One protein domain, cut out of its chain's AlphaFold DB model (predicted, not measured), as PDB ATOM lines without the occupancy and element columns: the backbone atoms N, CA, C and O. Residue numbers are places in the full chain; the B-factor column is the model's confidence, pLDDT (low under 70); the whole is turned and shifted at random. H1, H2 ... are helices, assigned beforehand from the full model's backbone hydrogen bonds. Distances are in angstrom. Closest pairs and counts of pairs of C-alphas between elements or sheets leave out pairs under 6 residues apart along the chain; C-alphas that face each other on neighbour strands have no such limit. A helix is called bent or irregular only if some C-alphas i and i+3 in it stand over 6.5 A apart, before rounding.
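AT A GLANCE: This is residues 13 to 26 and 34 to 61 of the 61 residues of the protein "GIY-YIG domain-containing protein" of Flavobacterium hiemivividum (UniProt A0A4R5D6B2). The longer helix, H2, makes one end of an open, loose frame, and the short helix H1 with its tail, residues 21 to 26, makes the other end. A long arm with no named element, residues 34 to 45, bridges the gap from near H1 to the start of H2, and residues 53 to 61 stick out free. The printed part has 42 residues, with two named helices in the order H1, H2 and no named strand; the class is all helix. The whole is loose, with a radius of gyration of the C-alphas of 12.3 A, and spans 28 by 23 by 20 A.

IN THESE COORDINATES: Find C-alpha 46 at (34.554, 42.072, -32.124); from there H2, residues 46 to 59, runs 20.1 A to C-alpha 59 at (49.942, 37.047, -20.290). Then look at C-alpha 13 at (28.764, 25.970, -28.051), where H1, residues 13 to 20, begins; its first and last C-alphas are 10.7 A apart.

HOW THE PARTS SIT: Start from H2, with its centre at (42.526, 39.978, -26.664), and look across to H1, with its centre at (33.021, 23.206, -30.731). The two helices are apart, with no C-alpha of the one within 8 A of the other. In both H1 and H2 every O i to N i+4 pair is within hydrogen-bond range. Neither helix is bent.

THE WHOLE: The C-alphas of Glu 26 and Glu 44 are the two farthest apart, at 31.4 A. Look for the cut after residue 26: residues 27 to 33 are not printed, and C-alphas 26 and 34 are 15.4 A apart across it. The link from H1 to H2 runs across this cut. The mean pLDDT of the printed part is 93.5; residues 60 to 61 are under 70.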
ATOM      1  N   GLU A  13      29.119  27.392 -27.995       97.31
ATOM      2  CA  GLU A  13      28.764  25.970 -28.051       97.31
ATOM      3  C   GLU A  13      29.231  25.360 -29.369       97.31
ATOM      4  O   GLU A  13      29.927  24.342 -29.375       97.31
ATOM      5  N   LYS A  14      28.951  26.046 -30.483       98.06
ATOM      6  CA  LYS A  14      29.411  25.616 -31.804       98.06
ATOM      7  C   LYS A  14      30.935  25.528 -31.871       98.06
ATOM      8  O   LYS A  14      31.470  24.570 -32.420       98.06
ATOM      9  N   ARG A  15      31.656  26.507 -31.311       97.62
ATOM     10  CA  ARG A  15      33.128  26.496 -31.327       97.62
ATOM     11  C   ARG A  15      33.705  25.332 -30.524       97.62
ATOM     12  O   ARG A  15      34.719  24.766 -30.932       97.62
ATOM     13  N   LEU A  16      33.094  25.001 -29.387       97.19
ATOM     14  CA  LEU A  16      33.520  23.866 -28.575       97.19
ATOM     15  C   LEU A  16      33.322  22.551 -29.342       97.19
ATOM     16  O   LEU A  16      34.259  21.759 -29.422       97.19
ATOM     17  N   ASP A  17      32.173  22.380 -30.001       97.19
ATOM     18  CA  ASP A  17      31.903  21.224 -30.867       97.19
ATOM     19  C   ASP A  17      32.884  21.134 -32.051       97.19
ATOM     20  O   ASP A  17      33.451  20.075 -32.320       97.19
ATOM     21  N   GLU A  18      33.188  22.254 -32.718       96.88
ATOM     22  CA  GLU A  18      34.200  22.315 -33.787       96.88
ATOM     23  C   GLU A  18      35.594  21.876 -33.295       96.88
ATOM     24  O   GLU A  18      36.368  21.275 -34.046       96.88
ATOM     25  N   HIS A  19      35.947  22.186 -32.044       96.31
ATOM     26  CA  HIS A  19      37.212  21.763 -31.440       96.31
ATOM     27  C   HIS A  19      37.215  20.282 -31.062       96.31
ATOM     28  O   HIS A  19      38.187  19.595 -31.385       96.31
ATOM     29  N   ASP A  20      36.144  19.786 -30.446       95.31
ATOM     30  CA  ASP A  20      36.032  18.394 -29.995       95.31
ATOM     31  C   ASP A  20      35.856  17.397 -31.141       95.31
ATOM     32  O   ASP A  20      36.393  16.288 -31.095       95.31
ATOM     33  N   SER A  21      35.170  17.801 -32.207       95.88
ATOM     34  CA  SER A  21      35.031  17.002 -33.430       95.88
ATOM     35  C   SER A  21      36.296  16.993 -34.294       95.88
ATOM     36  O   SER A  21      36.391  16.208 -35.238       95.88
ATOM     37  N   GLY A  22      37.270  17.866 -34.003       94.06
ATOM     38  CA  GLY A  22      38.433  18.067 -34.862       94.06
ATOM     39  C   GLY A  22      38.061  18.624 -36.240       94.06
ATOM     40  O   GLY A  22      38.762  18.343 -37.211       94.06
ATOM     41  N   PHE A  23      36.975  19.407 -36.329       95.19
ATOM     42  CA  PHE A  23      36.422  19.954 -37.576       95.19
ATOM     43  C   PHE A  23      37.486  20.623 -38.459       95.19
ATOM     44  O   PHE A  23      37.502  20.462 -39.680       95.19
ATOM     45  N   TYR A  24      38.414  21.351 -37.832       92.19
ATOM     46  CA  TYR A  24      39.577  21.921 -38.500       92.19
ATOM     47  C   TYR A  24      40.760  20.949 -38.448       92.19
ATOM     48  O   TYR A  24      41.442  20.821 -37.426       92.19
ATOM     49  N   ASN A  25      41.027  20.296 -39.582       89.88
ATOM     50  CA  ASN A  25      42.138  19.357 -39.729       89.88
ATOM     51  C   ASN A  25      43.477  19.988 -39.320       89.88
ATOM     52  O   ASN A  25      43.779  21.127 -39.667       89.88
ATOM     53  N   GLU A  26      44.279  19.218 -38.584       90.44
ATOM     54  CA  GLU A  26      45.603  19.606 -38.074       90.44
ATOM     55  C   GLU A  26      45.635  20.817 -37.123       90.44
ATOM     56  O   GLU A  26      46.719  21.236 -36.705       90.44
ATOM     57  N   PRO A  34      38.792  15.461 -25.169       93.81
ATOM     58  CA  PRO A  34      37.783  16.524 -25.142       93.81
ATOM     59  C   PRO A  34      38.280  17.808 -24.457       93.81
ATOM     60  O   PRO A  34      39.073  17.758 -23.512       93.81
ATOM     61  N   TRP A  35      37.781  18.953 -24.913       95.38
ATOM     62  CA  TRP A  35      37.996  20.260 -24.304       95.38
ATOM     63  C   TRP A  35      36.919  20.567 -23.267       95.38
ATOM     64  O   TRP A  35      35.754  20.210 -23.402       95.38
ATOM     65  N   GLU A  36      37.309  21.290 -22.220       95.62
ATOM     66  CA  GLU A  36      36.389  21.791 -21.201       95.62
ATOM     67  C   GLU A  36      36.401  23.322 -21.234       95.62
ATOM     68  O   GLU A  36      37.461  23.945 -21.102       95.62
ATOM     69  N   LEU A  37      35.230  23.946 -21.392       96.19
ATOM     70  CA  LEU A  37      35.104  25.400 -21.319       96.19
ATOM     71  C   LEU A  37      35.314  25.866 -19.874       96.19
ATOM     72  O   LEU A  37      34.461  25.665 -19.014       96.19
ATOM     73  N   ARG A  38      36.449  26.519 -19.610       95.44
ATOM     74  CA  ARG A  38      36.772  27.067 -18.281       95.44
ATOM     75  C   ARG A  38      36.251  28.484 -18.063       95.44
ATOM     76  O   ARG A  38      35.909  28.835 -16.939       95.44
ATOM     77  N   LEU A  39      36.238  29.305 -19.114       94.62
ATOM     78  CA  LEU A  39      35.937  30.730 -19.020       94.62
ATOM     79  C   LEU A  39      35.364  31.261 -20.336       94.62
ATOM     80  O   LEU A  39      35.890  30.959 -21.407       94.62
ATOM     81  N   SER A  40      34.320  32.086 -20.251       96.38
ATOM     82  CA  SER A  40      33.758  32.832 -21.379       96.38
ATOM     83  C   SER A  40      33.279  34.213 -20.926       96.38
ATOM     84  O   SER A  40      32.830  34.390 -19.793       96.38
ATOM     85  N   PHE A  41      33.395  35.201 -21.815       95.06
ATOM     86  CA  PHE A  41      32.914  36.561 -21.589       95.06
ATOM     87  C   PHE A  41      32.263  37.095 -22.857       95.06
ATOM     88  O   PHE A  41      32.851  37.016 -23.938       95.06
ATOM     89  N   GLU A  42      31.088  37.700 -22.717       96.56
ATOM     90  CA  GLU A  42      30.487  38.471 -23.799       96.56
ATOM     91  C   GLU A  42      31.246  39.785 -24.001       96.56
ATOM     92  O   GLU A  42      31.692  40.434 -23.051       96.56
ATOM     93  N   CYS A  43      31.397  40.184 -25.259       96.75
ATOM     94  CA  CYS A  43      32.037  41.435 -25.638       96.75
ATOM     95  C   CYS A  43      31.076  42.264 -26.484       96.75
ATOM     96  O   CYS A  43      30.483  41.767 -27.432       96.75
ATOM     97  N   GLU A  44      30.997  43.562 -26.192       96.44
ATOM     98  CA  GLU A  44      30.127  44.509 -26.909       96.44
ATOM     99  C   GLU A  44      30.477  44.661 -28.400       96.44
ATOM    100  O   GLU A  44      29.681  45.176 -29.182       96.44
ATOM    101  N   SER A  45      31.696  44.286 -28.800       97.88
ATOM    102  CA  SER A  45      32.141  44.325 -30.191       97.88
ATOM    103  C   SER A  45      33.287  43.351 -30.445       97.88
ATOM    104  O   SER A  45      34.088  43.057 -29.549       97.88
ATOM    105  N   SER A  46      33.440  42.928 -31.702       97.12
ATOM    106  CA  SER A  46      34.554  42.072 -32.124       97.12
ATOM    107  C   SER A  46      35.913  42.725 -31.842       97.12
ATOM    108  O   SER A  46      36.864  42.045 -31.479       97.12
ATOM    109  N   GLN A  47      36.015  44.059 -31.923       97.94
ATOM    110  CA  GLN A  47      37.262  44.769 -31.622       97.94
ATOM    111  C   GLN A  47      37.674  44.624 -30.149       97.94
ATOM    112  O   GLN A  47      38.856  44.407 -29.871       97.94
ATOM    113  N   LYS A  48      36.718  44.700 -29.210       97.50
ATOM    114  CA  LYS A  48      36.989  44.424 -27.791       97.50
ATOM    115  C   LYS A  48      37.352  42.952 -27.577       97.50
ATOM    116  O   LYS A  48      38.329  42.685 -26.879       97.50
ATOM    117  N   ALA A  49      36.646  42.030 -28.234       98.06
ATOM    118  CA  ALA A  49      36.915  40.593 -28.149       98.06
ATOM    119  C   ALA A  49      38.349  40.249 -28.593       98.06
ATOM    120  O   ALA A  49      39.103  39.632 -27.840       98.06
ATOM    121  N   TYR A  50      38.779  40.727 -29.766       97.38
ATOM    122  CA  TYR A  50      40.143  40.510 -30.261       97.38
ATOM    123  C   TYR A  50      41.212  41.174 -29.387       97.38
ATOM    124  O   TYR A  50      42.307  40.631 -29.221       97.38
ATOM    125  N   GLY A  51      40.915  42.350 -28.824       96.88
ATOM    126  CA  GLY A  51      41.801  43.021 -27.874       96.88
ATOM    127  C   GLY A  51      42.030  42.180 -26.617       96.88
ATOM    128  O   GLY A  51      43.176  41.999 -26.200       96.88
ATOM    129  N   LEU A  52      40.951  41.617 -26.066       95.19
ATOM    130  CA  LEU A  52      40.996  40.731 -24.909       95.19
ATOM    131  C   LEU A  52      41.757  39.439 -25.235       95.19
ATOM    132  O   LEU A  52      42.698  39.096 -24.527       95.19
ATOM    133  N   GLU A  53      41.440  38.778 -26.351       96.31
ATOM    134  CA  GLU A  53      42.134  37.564 -26.799       96.31
ATOM    135  C   GLU A  53      43.652  37.771 -26.893       96.31
ATOM    136  O   GLU A  53      44.433  36.974 -26.368       96.31
ATOM    137  N   ARG A  54      44.083  38.874 -27.522       95.88
ATOM    138  CA  ARG A  54      45.504  39.222 -27.640       95.88
ATOM    139  C   ARG A  54      46.143  39.469 -26.274       95.88
ATOM    140  O   ARG A  54      47.299  39.100 -26.080       95.88
ATOM    141  N   PHE A  55      45.424  40.112 -25.357       94.81
ATOM    142  CA  PHE A  55      45.904  40.342 -24.000       94.81
ATOM    143  C   PHE A  55      46.136  39.014 -23.263       94.81
ATOM    144  O   PHE A  55      47.240  38.796 -22.770       94.81
ATOM    145  N   TRP A  56      45.166  38.099 -23.245       92.00
ATOM    146  CA  TRP A  56      45.306  36.808 -22.556       92.00
ATOM    147  C   TRP A  56      46.404  35.936 -23.165       92.00
ATOM    148  O   TRP A  56      47.269  35.448 -22.442       92.00
ATOM    149  N   LYS A  57      46.467  35.846 -24.498       91.25
ATOM    150  CA  LYS A  57      47.539  35.116 -25.200       91.25
ATOM    151  C   LYS A  57      48.945  35.632 -24.897       91.25
ATOM    152  O   LYS A  57      49.895  34.898 -25.112       91.25
ATOM    153  N   LYS A  58      49.089  36.889 -24.463       91.06
ATOM    154  CA  LYS A  58      50.381  37.479 -24.087       91.06
ATOM    155  C   LYS A  58      50.738  37.249 -22.613       91.06
ATOM    156  O   LYS A  58      51.914  37.331 -22.274       91.06
ATOM    157  N   ASN A  59      49.745  37.063 -21.743       81.69
ATOM    158  CA  ASN A  59      49.942  37.047 -20.290       81.69
ATOM    159  C   ASN A  59      49.784  35.654 -19.650       81.69
ATOM    160  O   ASN A  59      50.257  35.478 -18.533       81.69
ATOM    161  N   GLU A  60      49.160  34.681 -20.324       65.38
ATOM    162  CA  GLU A  60      48.911  33.331 -19.778       65.38
ATOM    163  C   GLU A  60      49.471  32.171 -20.621       65.38
ATOM    164  O   GLU A  60      49.374  31.015 -20.207       65.38
ATOM    165  N   ILE A  61      50.071  32.462 -21.782       56.97
ATOM    166  CA  ILE A  61      50.730  31.477 -22.658       56.97
ATOM    167  C   ILE A  61      52.139  31.958 -22.999       56.97
ATOM    168  O   ILE A  61      52.284  33.160 -23.320       56.97
TER     169      ILE A  61